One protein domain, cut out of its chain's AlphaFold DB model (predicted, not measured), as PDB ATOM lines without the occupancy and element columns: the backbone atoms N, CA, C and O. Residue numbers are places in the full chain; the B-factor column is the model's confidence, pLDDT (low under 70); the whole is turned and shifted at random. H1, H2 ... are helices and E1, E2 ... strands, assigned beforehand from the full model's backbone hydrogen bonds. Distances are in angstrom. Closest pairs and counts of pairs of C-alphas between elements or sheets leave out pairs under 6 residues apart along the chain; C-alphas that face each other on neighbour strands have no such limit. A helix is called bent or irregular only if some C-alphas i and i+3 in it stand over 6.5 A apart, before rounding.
ATOM      1  N   LEU A  30      16.795  -0.857  11.405       91.44
ATOM      2  CA  LEU A  30      17.482  -0.467  12.627       91.44
ATOM      3  C   LEU A  30      18.368   0.745  12.335       91.44
ATOM      4  O   LEU A  30      19.277   0.679  11.505       91.44
ATOM      5  N   TYR A  31      18.126   1.840  13.042       94.19
ATOM      6  CA  TYR A  31      18.845   3.094  12.869       94.19
ATOM      7  C   TYR A  31      19.893   3.276  13.961       94.19
ATOM      8  O   TYR A  31      19.644   2.991  15.131       94.19
ATOM      9  N   ARG A  32      21.059   3.811  13.594       95.25
ATOM     10  CA  ARG A  32      22.060   4.280  14.560       95.25
ATOM     11  C   ARG A  32      21.606   5.617  15.131       95.25
ATOM     12  O   ARG A  32      21.243   6.507  14.362       95.25
ATOM     13  N   CYS A  33      21.664   5.781  16.449       96.94
ATOM     14  CA  CYS A  33      21.445   7.096  17.037       96.94
ATOM     15  C   CYS A  33      22.551   8.073  16.624       96.94
ATOM     16  O   CYS A  33      23.713   7.693  16.461       96.94
ATOM     17  N   ILE A  34      22.175   9.341  16.480       97.38
ATOM     18  CA  ILE A  34      23.081  10.452  16.213       97.38
ATOM     19  C   ILE A  34      23.311  11.183  17.531       97.38
ATOM     20  O   ILE A  34      22.369  11.640  18.174       97.38
ATOM     21  N   TYR A  35      24.566  11.314  17.927       97.62
ATOM     22  CA  TYR A  35      24.989  12.073  19.089       97.62
ATOM     23  C   TYR A  35      25.470  13.441  18.643       97.62
ATOM     24  O   TYR A  35      26.391  13.546  17.832       97.62
ATOM     25  N   PHE A  36      24.858  14.481  19.188       96.19
ATOM     26  CA  PHE A  36      25.163  15.856  18.837       96.19
ATOM     27  C   PHE A  36      25.515  16.663  20.083       96.19
ATOM     28  O   PHE A  36      24.832  16.575  21.107       96.19
ATOM     29  N   ASP A  37      26.596  17.431  19.997       96.50
ATOM     30  CA  ASP A  37      26.914  18.486  20.952       96.50
ATOM     31  C   ASP A  37      26.601  19.846  20.309       96.50
ATOM     32  O   ASP A  37      27.338  20.273  19.414       96.50
ATOM     33  N   PRO A  38      25.537  20.544  20.746       90.94
ATOM     34  CA  PRO A  38      25.163  21.832  20.173       90.94
ATOM     35  C   PRO A  38      26.197  22.931  20.438       90.94
ATOM     36  O   PRO A  38      26.210  23.924  19.718       90.94
ATOM     37  N   THR A  39      27.061  22.780  21.447       94.00
ATOM     38  CA  THR A  39      28.069  23.792  21.778       94.00
ATOM     39  C   THR A  39      29.280  23.712  20.853       94.00
ATOM     40  O   THR A  39      29.711  24.734  20.325       94.00
ATOM     41  N   SER A  40      29.836  22.517  20.636       94.81
ATOM     42  CA  SER A  40      30.999  22.337  19.751       94.81
ATOM     43  C   SER A  40      30.639  22.042  18.292       94.81
ATOM     44  O   SER A  40      31.507  22.099  17.419       94.81
ATOM     45  N   GLY A  41      29.383  21.683  18.013       93.38
ATOM     46  CA  GLY A  41      28.958  21.174  16.710       93.38
ATOM     47  C   GLY A  41      29.482  19.764  16.408       93.38
ATOM     48  O   GLY A  41      29.474  19.338  15.247       93.38
ATOM     49  N   LEU A  42      29.975  19.037  17.419       95.81
ATOM     50  CA  LEU A  42      30.449  17.668  17.255       95.81
ATOM     51  C   LEU A  42      29.269  16.735  16.975       95.81
ATOM     52  O   LEU A  42      28.335  16.633  17.769       95.81
ATOM     53  N   VAL A  43      29.361  16.007  15.864       96.94
ATOM     54  CA  VAL A  43      28.418  14.959  15.469       96.94
ATOM     55  C   VAL A  43      29.147  13.623  15.518       96.94
ATOM     56  O   VAL A  43      30.248  13.488  14.983       96.94
ATOM     57  N   LYS A  44      28.531  12.642  16.171       97.25
ATOM     58  CA  LYS A  44      28.952  11.241  16.183       97.25
ATOM     59  C   LYS A  44      27.746  10.355  15.927       97.25
ATOM     60  O   LYS A  44      26.621  10.759  16.199       97.25
ATOM     61  N   VAL A  45      27.963   9.144  15.440       97.31
ATOM     62  CA  VAL A  45      26.896   8.135  15.346       97.31
ATOM     63  C   VAL A  45      27.179   6.981  16.294       97.31
ATOM     64  O   VAL A  45      28.324   6.758  16.691       97.31
ATOM     65  N   ALA A  46      26.137   6.242  16.670       96.88
ATOM     66  CA  ALA A  46      26.301   5.009  17.421       96.88
ATOM     67  C   ALA A  46      27.216   4.051  16.658       96.88
ATOM     68  O   ALA A  46      26.983   3.738  15.489       96.88
ATOM     69  N   GLN A  47      28.262   3.584  17.323       95.12
ATOM     70  CA  GLN A  47      29.343   2.810  16.745       95.12
ATOM     71  C   GLN A  47      29.900   1.810  17.757       95.12
ATOM     72  O   GLN A  47      29.734   1.922  18.968       95.12
ATOM     73  N   ARG A  48      30.591   0.803  17.244       92.88
ATOM     74  CA  ARG A  48      31.345  -0.133  18.065       92.88
ATOM     75  C   ARG A  48      32.624   0.524  18.573       92.88
ATOM     76  O   ARG A  48      33.204   1.374  17.905       92.88
ATOM     77  N   GLU A  49      33.090   0.056  19.723       92.31
ATOM     78  CA  GLU A  49      34.369   0.471  20.297       92.31
ATOM     79  C   GLU A  49      35.500  -0.478  19.892       92.31
ATOM     80  O   GLU A  49      35.272  -1.673  19.666       92.31
ATOM     81  N   GLU A  50      36.730   0.034  19.878       93.12
ATOM     82  CA  GLU A  50      37.944  -0.711  19.511       93.12
ATOM     83  C   GLU A  50      38.086  -2.030  20.275       93.12
ATOM     84  O   GLU A  50      38.326  -3.088  19.690       93.12
ATOM     85  N   TRP A  51      37.855  -1.992  21.589       89.00
ATOM     86  CA  TRP A  51      37.975  -3.168  22.448       89.00
ATOM     87  C   TRP A  51      37.037  -4.309  22.021       89.00
ATOM     88  O   TRP A  51      37.342  -5.481  22.248       89.00
ATOM     89  N   SER A  52      35.899  -3.995  21.386       90.00
ATOM     90  CA  SER A  52      34.959  -5.013  20.910       90.00
ATOM     91  C   SER A  52      35.542  -5.815  19.745       90.00
ATOM     92  O   SER A  52      35.331  -7.024  19.685       90.00
ATOM     93  N   PHE A  53      36.321  -5.175  18.866       92.75
ATOM     94  CA  PHE A  53      37.042  -5.845  17.782       92.75
ATOM     95  C   PHE A  53      38.168  -6.709  18.339       92.75
ATOM     96  O   PHE A  53      38.312  -7.854  17.925       92.75
ATOM     97  N   GLN A  54      38.902  -6.209  19.338       89.12
ATOM     98  CA  GLN A  54      39.951  -6.989  20.005       89.12
ATOM     99  C   GLN A  54      39.398  -8.263  20.664       89.12
ATOM    100  O   GLN A  54      40.040  -9.309  20.645       89.12
ATOM    101  N   ARG A  55      38.180  -8.212  21.223       86.44
ATOM    102  CA  ARG A  55      37.522  -9.392  21.812       86.44
ATOM    103  C   ARG A  55      36.943 -10.355  20.782       86.44
ATOM    104  O   ARG A  55      36.965 -11.559  21.027       86.44
ATOM    105  N   GLU A  56      36.368  -9.836  19.703       88.06
ATOM    106  CA  GLU A  56      35.773 -10.647  18.635       88.06
ATOM    107  C   GLU A  56      36.851 -11.374  17.831       88.06
ATOM    108  O   GLU A  56      36.770 -12.583  17.640       88.06
ATOM    109  N   PHE A  57      37.904 -10.654  17.452       88.69
ATOM    110  CA  PHE A  57      39.052 -11.171  16.720       88.69
ATOM    111  C   PHE A  57      40.217 -11.436  17.674       88.69
ATOM    112  O   PHE A  57      41.348 -11.072  17.382       88.69
ATOM    113  N   LYS A  58      39.976 -12.014  18.853       84.94
ATOM    114  CA  LYS A  58      41.071 -12.382  19.765       84.94
ATOM    115  C   LYS A  58      41.932 -13.498  19.158       84.94
ATOM    116  O   LYS A  58      41.428 -14.315  18.390       84.94
ATOM    117  N   LEU A  59      43.213 -13.550  19.519       83.00
ATOM    118  CA  LEU A  59      44.086 -14.665  19.139       83.00
ATOM    119  C   LEU A  59      43.627 -15.967  19.820       83.00
ATOM    120  O   LEU A  59      43.133 -15.947  20.950       83.00
ATOM    121  N   GLU A  60      43.783 -17.095  19.128       82.44
ATOM    122  CA  GLU A  60      43.540 -18.420  19.705       82.44
ATOM    123  C   GLU A  60      44.713 -18.853  20.587       82.44
ATOM    124  O   GLU A  60      45.872 -18.685  20.211       82.44
ATOM    125  N   GLY A  61      44.416 -19.445  21.746       83.00
ATOM    126  CA  GLY A  61      45.422 -19.853  22.729       83.00
ATOM    127  C   GLY A  61      45.811 -18.745  23.712       83.00
ATOM    128  O   GLY A  61      45.207 -17.671  23.749       83.00
ATOM    129  N   GLU A  62      46.799 -19.036  24.554       82.19
ATOM    130  CA  GLU A  62      47.331 -18.084  25.530       82.19
ATOM    131  C   GLU A  62      48.384 -17.188  24.878       82.19
ATOM    132  O   GLU A  62      49.393 -17.667  24.363       82.19
ATOM    133  N   HIS A  63      48.154 -15.877  24.930       83.69
ATOM    134  CA  HIS A  63      49.091 -14.861  24.456       83.69
ATOM    135  C   HIS A  63      49.267 -13.790  25.534       83.69
ATOM    136  O   HIS A  63      48.291 -13.451  26.212       83.69
ATOM    137  N   PRO A  64      50.474 -13.226  25.706       86.19
ATOM    138  CA  PRO A  64      50.664 -12.066  26.566       86.19
ATOM    139  C   PRO A  64      49.745 -10.901  26.166       86.19
ATOM    140  O   PRO A  64      49.505 -10.672  24.984       86.19
ATOM    141  N   TRP A  65      49.266 -10.124  27.143       82.88
ATOM    142  CA  TRP A  65      48.273  -9.054  26.925       82.88
ATOM    143  C   TRP A  65      48.732  -7.941  25.967       82.88
ATOM    144  O   TRP A  65      47.900  -7.219  25.427       82.88
ATOM    145  N   TYR A  66      50.044  -7.794  25.765       85.56
ATOM    146  CA  TYR A  66      50.652  -6.813  24.863       85.56
ATOM    147  C   TYR A  66      50.805  -7.324  23.422       85.56
ATOM    148  O   TYR A  66      51.299  -6.592  22.565       85.56
ATOM    149  N   VAL A  67      50.423  -8.575  23.137       86.56
ATOM    150  CA  VAL A  67      50.411  -9.088  21.766       86.56
ATOM    151  C   VAL A  67      49.204  -8.518  21.040       86.56
ATOM    152  O   VAL A  67      48.050  -8.791  21.364       86.56
ATOM    153  N   VAL A  68      49.500  -7.723  20.027       82.38
ATOM    154  CA  VAL A  68      48.516  -7.132  19.133       82.38
ATOM    155  C   VAL A  68      48.017  -8.187  18.149       82.38
ATOM    156  O   VAL A  68      48.820  -8.938  17.595       82.38
ATOM    157  N   ASN A  69      46.706  -8.218  17.878       88.75
ATOM    158  CA  ASN A  69      46.173  -8.968  16.743       88.75
ATOM    159  C   ASN A  69      46.073  -8.064  15.495       88.75
ATOM    160  O   ASN A  69      45.166  -7.226  15.432       88.75
ATOM    161  N   PRO A  70      46.908  -8.273  14.456       90.69
ATOM    162  CA  PRO A  70      46.868  -7.461  13.237       90.69
ATOM    163  C   PRO A  70      45.525  -7.528  12.495       90.69
ATOM    164  O   PRO A  70      45.143  -6.584  11.805       90.69
ATOM    165  N   ILE A  71      44.784  -8.636  12.627       92.19
ATOM    166  CA  ILE A  71      43.450  -8.792  12.029       92.19
ATOM    167  C   ILE A  71      42.459  -7.862  12.728       92.19
ATOM    168  O   ILE A  71      41.711  -7.157  12.049       92.19
ATOM    169  N   ALA A  72      42.477  -7.831  14.065       93.31
ATOM    170  CA  ALA A  72      41.614  -6.959  14.853       93.31
ATOM    171  C   ALA A  72      41.889  -5.484  14.537       93.31
ATOM    172  O   ALA A  72      40.952  -4.733  14.269       93.31
ATOM    173  N   GLU A  73      43.165  -5.087  14.474       93.25
ATOM    174  CA  GLU A  73      43.566  -3.722  14.115       93.25
ATOM    175  C   GLU A  73      43.125  -3.334  12.706       93.25
ATOM    176  O   GLU A  73      42.533  -2.271  12.507       93.25
ATOM    177  N   LYS A  74      43.365  -4.205  11.719       96.00
ATOM    178  CA  LYS A  74      42.959  -3.953  10.334       96.00
ATOM    179  C   LYS A  74      41.443  -3.787  10.224       96.00
ATOM    180  O   LYS A  74      40.984  -2.853   9.570       96.00
ATOM    181  N   LYS A  75      40.667  -4.668  10.866       96.69
ATOM    182  CA  LYS A  75      39.196  -4.611  10.867       96.69
ATOM    183  C   LYS A  75      38.671  -3.364  11.569       96.69
ATOM    184  O   LYS A  75      37.753  -2.729  11.061       96.69
ATOM    185  N   TRP A  76      39.274  -2.993  12.693       96.38
ATOM    186  CA  TRP A  76      38.926  -1.773  13.410       96.38
ATOM    187  C   TRP A  76      39.218  -0.517  12.590       96.38
ATOM    188  O   TRP A  76      38.375   0.373  12.519       96.38
ATOM    189  N   LYS A  77      40.377  -0.458  11.926       97.12
ATOM    190  CA  LYS A  77      40.737   0.664  11.057       97.12
ATOM    191  C   LYS A  77      39.733   0.834   9.914       97.12
ATOM    192  O   LYS A  77      39.221   1.933   9.739       97.12
ATOM    193  N   GLN A  78      39.403  -0.253   9.212       97.75
ATOM    194  CA  GLN A  78      38.396  -0.250   8.141       97.75
ATOM    195  C   GLN A  78      37.033   0.234   8.651       97.75
ATOM    196  O   GLN A  78      36.449   1.157   8.093       97.75
ATOM    197  N   TYR A  79      36.562  -0.328   9.767       97.62
ATOM    198  CA  TYR A  79      35.299   0.079  10.379       97.62
ATOM    199  C   TYR A  79      35.286   1.561  10.782       97.62
ATOM    200  O   TYR A  79      34.302   2.261  10.566       97.62
ATOM    201  N   ARG A  80      36.381   2.059  11.365       97.50
ATOM    202  CA  ARG A  80      36.505   3.462  11.774       97.50
ATOM    203  C   ARG A  80      36.449   4.405  10.570       97.50
ATOM    204  O   ARG A  80      35.831   5.460  10.672       97.50
ATOM    205  N   GLU A  81      37.087   4.038   9.461       98.00
ATOM    206  CA  GLU A  81      37.038   4.799   8.206       98.00
ATOM    207  C   GLU A  81      35.599   4.862   7.666       98.00
ATOM    208  O   GLU A  81      35.098   5.954   7.405       98.00
ATOM    209  N   GLU A  82      34.893   3.728   7.616       97.94
ATOM    210  CA  GLU A  82      33.481   3.673   7.207       97.94
ATOM    211  C   GLU A  82      32.579   4.542   8.096       97.94
ATOM    212  O   GLU A  82      31.747   5.301   7.595       97.94
ATOM    213  N   ILE A  83      32.754   4.477   9.422       97.50
ATOM    214  CA  ILE A  83      31.973   5.303  10.348       97.50
ATOM    215  C   ILE A  83      32.299   6.787  10.178       97.50
ATOM    216  O   ILE A  83      31.386   7.605  10.214       97.50
ATOM    217  N   SER A  84      33.562   7.147   9.951       97.25
ATOM    218  CA  SER A  84      33.947   8.540   9.722       97.25
ATOM    219  C   SER A  84      33.258   9.132   8.488       97.25
ATOM    220  O   SER A  84      32.808  10.277   8.534       97.25
ATOM    221  N   GLU A  85      33.131   8.364   7.402       98.12
ATOM    222  CA  GLU A  85      32.395   8.811   6.212       98.12
ATOM    223  C   GLU A  85      30.890   8.940   6.484       98.12
ATOM    224  O   GLU A  85      30.262   9.915   6.070       98.12
ATOM    225  N   ILE A  86      30.304   8.015   7.254       97.56
ATOM    226  CA  ILE A  86      28.904   8.124   7.694       97.56
ATOM    227  C   ILE A  86      28.695   9.387   8.541       97.56
ATOM    228  O   ILE A  86      27.746  10.130   8.304       97.56
ATOM    229  N   GLU A  87      29.572   9.660   9.509       97.56
ATOM    230  CA  GLU A  87      29.492  10.854  10.360       97.56
ATOM    231  C   GLU A  87      29.569  12.142   9.544       97.56
ATOM    232  O   GLU A  87      28.832  13.092   9.823       97.56
ATOM    233  N   LYS A  88      30.413  12.162   8.507       97.62
ATOM    234  CA  LYS A  88      30.506  13.280   7.570       97.62
ATOM    235  C   LYS A  88      29.194  13.482   6.811       97.62
ATOM    236  O   LYS A  88      28.648  14.579   6.854       97.62
ATOM    237  N   HIS A  89      28.640  12.432   6.205       97.88
ATOM    238  CA  HIS A  89      27.360  12.527   5.495       97.88
ATOM    239  C   HIS A  89      26.204  12.949   6.408       97.88
ATOM    240  O   HIS A  89      25.365  13.752   6.007       97.88
ATOM    241  N   VAL A  90      26.163  12.446   7.645       97.00
ATOM    242  CA  VAL A  90      25.159  12.860   8.634       97.00
ATOM    243  C   VAL A  90      25.316  14.339   8.964       97.00
ATOM    244  O   VAL A  90      24.323  15.062   8.985       97.00
ATOM    245  N   LYS A  91      26.545  14.811   9.192       96.50
ATOM    246  CA  LYS A  91      26.810  16.225   9.467       96.50
ATOM    247  C   LYS A  91      26.382  17.116   8.298       96.50
ATOM    248  O   LYS A  91      25.678  18.096   8.528       96.50
ATOM    249  N   ASP A  92      26.748  16.750   7.073       97.12
ATOM    250  CA  ASP A  92      26.389  17.495   5.863       97.12
ATOM    251  C   ASP A  92      24.864  17.527   5.665       97.12
ATOM    252  O   ASP A  92      24.295  18.575   5.355       97.12
ATOM    253  N   GLY A  93      24.179  16.404   5.903       96.44
ATOM    254  CA  GLY A  93      22.719  16.315   5.837       96.44
ATOM    255  C   GLY A  93      22.019  17.169   6.898       96.44
ATOM    256  O   GLY A  93      21.077  17.894   6.579       96.44
ATOM    257  N   LEU A  94      22.497  17.141   8.146       95.00
ATOM    258  CA  LEU A  94      21.969  17.981   9.228       95.00
ATOM    259  C   LEU A  94      22.192  19.471   8.953       95.00
ATOM    260  O   LEU A  94      21.309  20.280   9.234       95.00
ATOM    261  N   GLN A  95      23.341  19.836   8.378       94.88
ATOM    262  CA  GLN A  95      23.612  21.212   7.978       94.88
ATOM    263  C   GLN A  95      22.628  21.670   6.895       94.88
ATOM    264  O   GLN A  95      21.983  22.703   7.061       94.88
ATOM    265  N   GLN A  96      22.460  20.890   5.824       96.00
ATOM    266  CA  GLN A  96      21.519  21.216   4.747       96.00
ATOM    267  C   GLN A  96      20.085  21.344   5.264       96.00
ATOM    268  O   GLN A  96      19.383  22.292   4.911       96.00
ATOM    269  N   LEU A  97      19.661  20.424   6.137       94.06
ATOM    270  CA  LEU A  97      18.352  20.477   6.781       94.06
ATOM    271  C   LEU A  97      18.194  21.758   7.611       94.06
ATOM    272  O   LEU A  97      17.190  22.455   7.479       94.06
ATOM    273  N   SER A  98      19.195  22.108   8.423       91.31
ATOM    274  CA  SER A  98      19.176  23.341   9.214       91.31
ATOM    275  C   SER A  98      19.083  24.585   8.330       91.31
ATOM    276  O   SER A  98      18.316  25.493   8.635       91.31
ATOM    277  N   GLU A  99      19.832  24.640   7.229       93.31
ATOM    278  CA  GLU A  99      19.782  25.756   6.281       93.31
ATOM    279  C   GLU A  99      18.410  25.871   5.605       93.31
ATOM    280  O   GLU A  99      17.908  26.980   5.421       93.31
ATOM    281  N   GLN A 100      17.779  24.748   5.249       92.06
ATOM    282  CA  GLN A 100      16.415  24.738   4.713       92.06
ATOM    283  C   GLN A 100      15.399  25.235   5.745       92.06
ATOM    284  O   GLN A 100      14.574  26.082   5.414       92.06
ATOM    285  N   ILE A 101      15.497  24.780   6.996       90.50
ATOM    286  CA  ILE A 101      14.610  25.213   8.084       90.50
ATOM    287  C   ILE A 101      14.767  26.710   8.375       90.50
ATOM    288  O   ILE A 101      13.772  27.374   8.640       90.50
ATOM    289  N   ILE A 102      15.984  27.256   8.308       88.94
ATOM    290  CA  ILE A 102      16.234  28.696   8.485       88.94
ATOM    291  C   ILE A 102      15.668  29.507   7.310       88.94
ATOM    292  O   ILE A 102      15.171  30.614   7.505       88.94
ATOM    293  N   LYS A 103      15.738  28.972   6.082       89.75
ATOM    294  CA  LYS A 103      15.142  29.609   4.894       89.75
ATOM    295  C   LYS A 103      13.617  29.643   4.957       89.75
ATOM    296  O   LYS A 103      13.018  30.551   4.381       89.75
ATOM    297  N   LEU A 104      12.989  28.677   5.628       87.94
ATOM    298  CA  LEU A 104      11.570  28.765   5.956       87.94
ATOM    299  C   LEU A 104      11.394  29.933   6.929       87.94
ATOM    300  O   LEU A 104      11.895  29.898   8.050       87.94
ATOM    301  N   ASN A 105      10.686  30.982   6.509       77.19
ATOM    302  CA  ASN A 105      10.361  32.080   7.409       77.19
ATOM    303  C   ASN A 105       9.327  31.598   8.436       77.19
ATOM    304  O   ASN A 105       8.124  31.729   8.219       77.19
ATOM    305  N   GLN A 106       9.802  31.011   9.537       74.19
ATOM    306  CA  GLN A 106       8.962  30.386  10.560       74.19
ATOM    307  C   GLN A 106       7.927  31.349  11.155       74.19
ATOM    308  O   GLN A 106       6.864  30.912  11.595       74.19
ATOM    309  N   GLU A 107       8.200  32.655  11.150       76.44
ATOM    310  CA  GLU A 107       7.260  33.676  11.619       76.44
ATOM    311  C   GLU A 107       6.048  33.821  10.688       76.44
ATOM    312  O   GLU A 107       4.946  34.089  11.162       76.44
ATOM    313  N   ASN A 108       6.233  33.558   9.392       86.06
ATOM    314  CA  ASN A 108       5.171  33.587   8.388       86.06
ATOM    315  C   ASN A 108       4.394  32.271   8.285       86.06
ATOM    316  O   ASN A 108       3.355  32.251   7.628       86.06
ATOM    317  N   LEU A 109       4.884  31.186   8.896       89.38
ATOM    318  CA  LEU A 109       4.166  29.916   8.897       89.38
ATOM    319  C   LEU A 109       2.928  30.020   9.791       89.38
ATOM    320  O   LEU A 109       3.003  30.453  10.953       89.38
ATOM    321  N   ASN A 110       1.795  29.580   9.255       92.81
ATOM    322  CA  ASN A 110       0.572  29.433  10.030       92.81
ATOM    323  C   ASN A 110       0.701  28.257  11.035       92.81
ATOM    324  O   ASN A 110       1.686  27.510  10.996       92.81
ATOM    325  N   PRO A 111      -0.230  28.113  11.997       92.50
ATOM    326  CA  PRO A 111      -0.154  27.049  13.000       92.50
ATOM    327  C   PRO A 111      -0.066  25.633  12.410       92.50
ATOM    328  O   PRO A 111       0.789  24.864  12.847       92.50
ATOM    329  N   ASP A 112      -0.862  25.326  11.385       94.00
ATOM    330  CA  ASP A 112      -0.923  23.997  10.763       94.00
ATOM    331  C   ASP A 112       0.396  23.649  10.045       94.00
ATOM    332  O   ASP A 112       0.897  22.529  10.123       94.00
ATOM    333  N   GLU A 113       1.028  24.628   9.392       92.25
ATOM    334  CA  GLU A 113       2.336  24.454   8.743       92.25
ATOM    335  C   GLU A 113       3.462  24.203   9.757       92.25
ATOM    336  O   GLU A 113       4.388  23.434   9.488       92.25
ATOM    337  N   LYS A 114       3.395  24.842  10.932       90.50
ATOM    338  CA  LYS A 114       4.349  24.609  12.028       90.50
ATOM    339  C   LYS A 114       4.196  23.208  12.607       90.50
ATOM    340  O   LYS A 114       5.206  22.566  12.896       90.50
ATOM    341  N   GLU A 115       2.960  22.747  12.765       92.12
ATOM    342  CA  GLU A 115       2.660  21.385  13.204       92.12
ATOM    343  C   GLU A 115       3.192  20.364  12.198       92.12
ATOM    344  O   GLU A 115       3.986  19.501  12.573       92.12
ATOM    345  N   LEU A 116       2.897  20.544  10.907       92.31
ATOM    346  CA  LEU A 116       3.406  19.674   9.846       92.31
ATOM    347  C   LEU A 116       4.942  19.627   9.816       92.31
ATOM    348  O   LEU A 116       5.536  18.557   9.683       92.31
ATOM    349  N   LEU A 117       5.616  20.771   9.974       91.62
ATOM    350  CA  LEU A 117       7.079  20.806  10.062       91.62
ATOM    351  C   LEU A 117       7.590  20.004  11.270       91.62
ATOM    352  O   LEU A 117       8.568  19.263  11.152       91.62
ATOM    353  N   ALA A 118       6.936  20.130  12.426       90.38
ATOM    354  CA  ALA A 118       7.292  19.369  13.617       90.38
ATOM    355  C   ALA A 118       7.073  17.859  13.422       90.38
ATOM    356  O   ALA A 118       7.918  17.071  13.850       90.38
ATOM    357  N   GLU A 119       5.998  17.456  12.739       90.75
ATOM    358  CA  GLU A 119       5.724  16.060  12.383       90.75
ATOM    359  C   GLU A 119       6.789  15.484  11.444       90.75
ATOM    360  O   GLU A 119       7.297  14.389  11.686       90.75
ATOM    361  N   ILE A 120       7.206  16.240  10.424       90.50
ATOM    362  CA  ILE A 120       8.276  15.828   9.500       90.50
ATOM    363  C   ILE A 120       9.598  15.601  10.254       90.50
ATOM    364  O   ILE A 120      10.340  14.664   9.949       90.50
ATOM    365  N   LEU A 121       9.900  16.431  11.257       91.12
ATOM    366  CA  LEU A 121      11.128  16.338  12.056       91.12
ATOM    367  C   LEU A 121      11.042  15.326  13.207       91.12
ATOM    368  O   LEU A 121      12.063  14.980  13.814       91.12
ATOM    369  N   LEU A 122       9.846  14.825  13.512       90.12
ATOM    370  CA  LEU A 122       9.597  13.946  14.646       90.12
ATOM    371  C   LEU A 122      10.445  12.657  14.626       90.12
ATOM    372  O   LEU A 122      11.022  12.330  15.668       90.12
ATOM    373  N   PRO A 123      10.612  11.938  13.496       88.56
ATOM    374  CA  PRO A 123      11.470  10.754  13.455       88.56
ATOM    375  C   PRO A 123      12.925  11.073  13.809       88.56
ATOM    376  O   PRO A 123      13.562  10.326  14.551       88.56
ATOM    377  N   LEU A 124      13.441  12.216  13.343       91.12
ATOM    378  CA  LEU A 124      14.807  12.644  13.635       91.12
ATOM    379  C   LEU A 124      14.985  12.947  15.128       91.12
ATOM    380  O   LEU A 124      15.989  12.549  15.718       91.12
ATOM    381  N   ARG A 125      13.974  13.544  15.776       91.69
ATOM    382  CA  ARG A 125      13.956  13.748  17.235       91.69
ATOM    383  C   ARG A 125      14.110  12.433  18.002       91.69
ATOM    384  O   ARG A 125      14.771  12.406  19.036       91.69
ATOM    385  N   TYR A 126      13.541  11.339  17.493       92.06
ATOM    386  CA  TYR A 126      13.715  10.008  18.077       92.06
ATOM    387  C   TYR A 126      15.042   9.343  17.726       92.06
ATOM    388  O   TYR A 126      15.356   8.329  18.332       92.06
ATOM    389  N   LEU A 127      15.846   9.865  16.806       94.19
ATOM    390  CA  LEU A 127      17.163   9.304  16.485       94.19
ATOM    391  C   LEU A 127      18.316  10.113  17.084       94.19
ATOM    392  O   LEU A 127      19.420   9.586  17.208       94.19
ATOM    393  N   MET A 128      18.072  11.359  17.489       94.75
ATOM    394  CA  MET A 128      19.092  12.238  18.052       94.75
ATOM    395  C   MET A 128      19.180  12.150  19.582       94.75
ATOM    396  O   MET A 128      18.175  12.081  20.289       94.75
ATOM    397  N   LYS A 129      20.408  12.205  20.101       95.88
ATOM    398  CA  LYS A 129      20.741  12.291  21.525       95.88
ATOM    399  C   LYS A 129      21.843  13.316  21.766       95.88
ATOM    400  O   LYS A 129      22.638  13.628  20.882       95.88
ATOM    401  N   HIS A 130      21.916  13.816  22.995       96.25
ATOM    402  CA  HIS A 130      23.028  14.662  23.412       96.25
ATOM    403  C   HIS A 130      24.336  13.854  23.472       96.25
ATOM    404  O   HIS A 130      24.330  12.692  23.885       96.25
ATOM    405  N   MET A 131      25.466  14.473  23.115       95.88
ATOM    406  CA  MET A 131      26.792  13.830  23.086       95.88
ATOM    407  C   MET A 131      27.203  13.164  24.407       95.88
ATOM    408  O   MET A 131      27.895  12.150  24.401       95.88
ATOM    409  N   ALA A 132      26.736  13.688  25.541       94.38
ATOM    410  CA  ALA A 132      26.988  13.113  26.866       94.38
ATOM    411  C   ALA A 132      26.525  11.645  27.009       94.38
ATOM    412  O   ALA A 132      27.054  10.922  27.847       94.38
ATOM    413  N   PHE A 133      25.582  11.193  26.175       94.38
ATOM    414  CA  PHE A 133      25.059   9.822  26.177       94.38
ATOM    415  C   PHE A 133      25.711   8.914  25.124       94.38
ATOM    416  O   PHE A 133      25.256   7.792  24.927       94.38
ATOM    417  N   LYS A 134      26.773   9.366  24.438       93.38
ATOM    418  CA  LYS A 134      27.428   8.613  23.351       93.38
ATOM    419  C   LYS A 134      27.788   7.179  23.745       93.38
ATOM    420  O   LYS A 134      27.660   6.264  22.937       93.38
ATOM    421  N   GLU A 135      28.223   6.982  24.985       88.12
ATOM    422  CA  GLU A 135      28.637   5.675  25.495       88.12
ATOM    423  C   GLU A 135      27.532   4.609  25.501       88.12
ATOM    424  O   GLU A 135      27.840   3.420  25.535       88.12
ATOM    425  N   GLU A 136      26.259   5.004  25.439       88.81
ATOM    426  CA  GLU A 136      25.144   4.058  25.354       88.81
ATOM    427  C   GLU A 136      25.126   3.299  24.021       88.81
ATOM    428  O   GLU A 136      24.566   2.207  23.952       88.81
ATOM    429  N   GLN A 137      25.754   3.860  22.974       90.69
ATOM    430  CA  GLN A 137      25.871   3.263  21.638       90.69
ATOM    431  C   GLN A 137      24.533   2.705  21.110       90.69
ATOM    432  O   GLN A 137      24.466   1.644  20.490       90.69
ATOM    433  N   GLU A 138      23.454   3.450  21.359       93.12
ATOM    434  CA  GLU A 138      22.078   3.044  21.092       93.12
ATOM    435  C   GLU A 138      21.757   2.950  19.589       93.12
ATOM    436  O   GLU A 138      22.154   3.790  18.776       93.12
ATOM    437  N   CYS A 139      20.982   1.930  19.228       93.06
ATOM    438  CA  CYS A 139      20.291   1.842  17.946       93.06
ATOM    439  C   CYS A 139      18.784   1.749  18.200       93.06
ATOM    440  O   CYS A 139      18.361   1.162  19.196       93.06
ATOM    441  N   ARG A 140      17.971   2.310  17.303       92.62
ATOM    442  CA  ARG A 140      16.514   2.391  17.456       92.62
ATOM    443  C   ARG A 140      15.795   1.843  16.241       92.62
ATOM    444  O   ARG A 140      16.199   2.080  15.107       92.62
ATOM    445  N   ILE A 141      14.693   1.160  16.502       90.25
ATOM    446  CA  ILE A 141      13.627   0.953  15.528       90.25
ATOM    447  C   ILE A 141      12.586   2.027  15.829       90.25
ATOM    448  O   ILE A 141      12.190   2.187  16.983       90.25
ATOM    449  N   VAL A 142      12.166   2.777  14.814       87.94
ATOM    450  CA  VAL A 142      11.122   3.797  14.958       87.94
ATOM    451  C   VAL A 142       9.905   3.334  14.173       87.94
ATOM    452  O   VAL A 142       9.991   3.095  12.971       87.94
ATOM    453  N   TYR A 143       8.781   3.197  14.868       86.19
ATOM    454  CA  TYR A 143       7.491   2.856  14.286       86.19
ATOM    455  C   TYR A 143       6.449   3.816  14.855       86.19
ATOM    456  O   TYR A 143       6.281   3.894  16.071       86.19
ATOM    457  N   VAL A 144       5.803   4.589  13.981       84.75
ATOM    458  CA  VAL A 144       4.764   5.557  14.349       84.75
ATOM    459  C   VAL A 144       3.454   5.066  13.762       84.75
ATOM    460  O   VAL A 144       3.369   4.803  12.564       84.75
ATOM    461  N   THR A 145       2.440   4.917  14.608       87.19
ATOM    462  CA  THR A 145       1.111   4.492  14.182       87.19
ATOM    463  C   THR A 145       0.023   5.012  15.124       87.19
ATOM    464  O   THR A 145       0.333   5.615  16.152       87.19
ATOM    465  N   GLN A 146      -1.240   4.813  14.752       87.81
ATOM    466  CA  GLN A 146      -2.409   5.201  15.540       87.81
ATOM    467  C   GLN A 146      -2.759   4.129  16.580       87.81
ATOM    468  O   GLN A 146      -2.424   2.959  16.414       87.81
ATOM    469  N   MET A 147      -3.420   4.530  17.670       87.75
ATOM    470  CA  MET A 147      -3.742   3.642  18.800       87.75
ATOM    471  C   MET A 147      -4.718   2.513  18.454       87.75
ATOM    472  O   MET A 147      -4.739   1.501  19.145       87.75
ATOM    473  N   ASP A 148      -5.525   2.693  17.414       89.19
ATOM    474  CA  ASP A 148      -6.476   1.714  16.885       89.19
ATOM    475  C   ASP A 148      -5.839   0.735  15.885       89.19
ATOM    476  O   ASP A 148      -6.533  -0.108  15.315       89.19
ATOM    477  N   ASN A 149      -4.520   0.812  15.677       90.69
ATOM    478  CA  ASN A 149      -3.808  -0.128  14.826       90.69
ATOM    479  C   ASN A 149      -3.906  -1.562  15.396       90.69
ATOM    480  O   ASN A 149      -3.539  -1.774  16.555       90.69
ATOM    481  N   PRO A 150      -4.303  -2.564  14.584       89.94
ATOM    482  CA  PRO A 150      -4.479  -3.952  15.031       89.94
ATOM    483  C   PRO A 150      -3.198  -4.635  15.543       89.94
ATOM    484  O   PRO A 150      -3.281  -5.618  16.272       89.94
ATOM    485  N   LEU A 151      -2.011  -4.117  15.204       91.31
ATOM    486  CA  LEU A 151      -0.729  -4.598  15.733       91.31
ATOM    487  C   LEU A 151      -0.535  -4.268  17.220       91.31
ATOM    488  O   LEU A 151       0.306  -4.879  17.880       91.31
ATOM    489  N   ILE A 152      -1.253  -3.265  17.737       91.06
ATOM    490  CA  ILE A 152      -1.146  -2.829  19.127       91.06
ATOM    491  C   ILE A 152      -1.980  -3.760  20.002       91.06
ATOM    492  O   ILE A 152      -3.197  -3.856  19.867       91.06
ATOM    493  N   GLN A 153      -1.316  -4.405  20.956       90.50
ATOM    494  CA  GLN A 153      -1.937  -5.310  21.911       90.50
ATOM    495  C   GLN A 153      -1.888  -4.711  23.312       90.50
ATOM    496  O   GLN A 153      -0.882  -4.124  23.717       90.50
ATOM    497  N   TYR A 154      -2.969  -4.884  24.070       89.69
ATOM    498  CA  TYR A 154      -3.032  -4.538  25.486       89.69
ATOM    499  C   TYR A 154      -3.203  -5.810  26.314       89.69
ATOM    500  O   TYR A 154      -4.163  -6.555  26.124       89.69
ATOM    501  N   ASP A 155      -2.277  -6.048  27.243       91.12
ATOM    502  CA  ASP A 155      -2.393  -7.120  28.233       91.12
ATOM    503  C   ASP A 155      -2.753  -6.516  29.594       91.12
ATOM    504  O   ASP A 155      -1.934  -5.870  30.257       91.12
ATOM    505  N   GLU A 156      -4.000  -6.753  30.006       91.50
ATOM    506  CA  GLU A 156      -4.568  -6.337  31.291       91.50
ATOM    507  C   GLU A 156      -3.816  -6.915  32.498       91.50
ATOM    508  O   GLU A 156      -3.692  -6.246  33.523       91.50
ATOM    509  N   LYS A 157      -3.280  -8.141  32.403       91.88
ATOM    510  CA  LYS A 157      -2.646  -8.837  33.538       91.88
ATOM    511  C   LYS A 157      -1.346  -8.170  33.949       91.88
ATOM    512  O   LYS A 157      -1.043  -8.082  35.138       91.88
ATOM    513  N   ILE A 158      -0.567  -7.733  32.964       88.50
ATOM    514  CA  ILE A 158       0.697  -7.020  33.190       88.50
ATOM    515  C   ILE A 158       0.537  -5.501  33.079       88.50
ATOM    516  O   ILE A 158       1.492  -4.778  33.367       88.50
ATOM    517  N   ASN A 159      -0.655  -5.034  32.691       90.19
ATOM    518  CA  ASN A 159      -1.021  -3.645  32.438       90.19
ATOM    519  C   ASN A 159      -0.040  -2.942  31.482       90.19
ATOM    520  O   ASN A 159       0.586  -1.938  31.834       90.19
ATOM    521  N   ARG A 160       0.152  -3.511  30.283       91.81
ATOM    522  CA  ARG A 160       1.084  -2.980  29.271       91.81
ATOM    523  C   ARG A 160       0.515  -3.038  27.868       91.81
ATOM    524  O   ARG A 160      -0.233  -3.945  27.524       91.81
ATOM    525  N   ILE A 161       0.964  -2.082  27.063       90.00
ATOM    526  CA  ILE A 161       0.755  -2.043  25.622       90.00
ATOM    527  C   ILE A 161       2.042  -2.520  24.951       90.00
ATOM    528  O   ILE A 161       3.132  -2.074  25.326       90.00
ATOM    529  N   TYR A 162       1.932  -3.431  23.995       90.25
ATOM    530  CA  TYR A 162       3.065  -3.965  23.248       90.25
ATOM    531  C   TYR A 162       2.676  -4.277  21.804       90.25
ATOM    532  O   TYR A 162       1.507  -4.237  21.427       90.25
ATOM    533  N   ILE A 163       3.691  -4.551  20.992       89.75
ATOM    534  CA  ILE A 163       3.562  -5.006  19.611       89.75
ATOM    535  C   ILE A 163       4.415  -6.262  19.494       89.75
ATOM    536  O   ILE A 163       5.559  -6.277  19.964       89.75
ATOM    537  N   ASP A 164       3.877  -7.297  18.861       87.88
ATOM    538  CA  ASP A 164       4.644  -8.501  18.581       87.88
ATOM    539  C   ASP A 164       5.462  -8.335  17.300       87.88
ATOM    540  O   ASP A 164       4.957  -7.942  16.251       87.88
ATOM    541  N   TYR A 165       6.747  -8.668  17.374       86.56
ATOM    542  CA  TYR A 165       7.632  -8.687  16.215       86.56
ATOM    543  C   TYR A 165       7.550 -10.045  15.520       86.56
ATOM    544  O   TYR A 165       7.654 -11.080  16.178       86.56
TER     545      TYR A 165
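Overview. This is residues 30 to 165 of the 216 residues of an uncharacterized protein of Acinetobacter bohemicus (UniProt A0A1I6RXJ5). One very long helix, H2, runs through most of the length of a flat, open model; a small three-stranded sheet, E2 E1 E3, packs on its residues 83 to 94, and the short H4 covers the sheet's other face. H3 folds back beyond the end of H2 with a gap between the two, H1 packs on the beginning of H2, and the hairpin E4 and E5 forms a small separate lobe after a long link. The printed part has 136 residues, with four named helices and five named strands in the order E1 E2 H1 H2 H3 E3 H4 E4 E5; the class is mixed, helices and strands. The three-stranded sheet is mixed, the two-stranded one antiparallel. The whole is only just loose, close to extended, with a radius of gyration of the C-alphas of 21.2 A and spans of 66 by 50 by 21 A.

Arrangement. E1, residues 34 to 37, and E2, residues 42 to 45, form an antiparallel hairpin, with N 35 and O 44 2.7 A apart. E3, residues 128 to 130, is parallel to E1, with N 129 and O 34 2.8 A apart. H2, residues 70 to 103, is on this sheet at a height of 4.7 A, over E2 and only just over E1, with 3 C-alphas; the C-alphas of Lys 44 and Glu 87 are the closest of E2 and H2, 5.9 A apart. H1, residues 50 to 56, touches residues 72 to 76 of H2 alone, at a steep tilt of 48 degrees, opposite ways; the closest C-alphas, of Gln 54 and Ala 72, are 5.4 A apart. H3, residues 111 to 127, is apart from H2 and only grazes the sheet with residues 124 to 127. H4, residues 131 to 136, is on the face opposite to H2, over E1 and along the strands; the closest C-alphas of E1 and H4, of Tyr 35 and Met 131, are 4.7 A apart. E4, residues 152 to 155, and E5, residues 160 to 165, form a hairpin, with N 153 and O 162 2.9 A apart; both are apart from H2 and H3. In H1 and H2 every O i to N i+4 pair is within hydrogen-bond range; in H3 11 of 13 are, and in H4 0 of 2, beside 2 of 3 O i to N i+3 pairs.

Along the chain. E1 begins at C-alpha 34 (23.081, 10.452, 16.213). H2 is 49.5 A long and H3 25.0 A, with a kink of 38 degrees near residue 121. H3 and H4 are irregular: C-alphas 120 and 123 are 7.2 A apart, C-alphas 132 and 135 7.7 A. E5, 15.7 A long, ends at C-alpha 165 (7.632, -8.687, 16.215).

Size, cuts and confidence. The two C-alphas farthest apart, of Glu 62 and Asn 108, are 68.9 A apart. The links H1 to H2 and H4 to E4 are long; residues 60 to 66 and 155 to 160 stand free. The printed part has no cut, and no printed residue is under 70 in pLDDT.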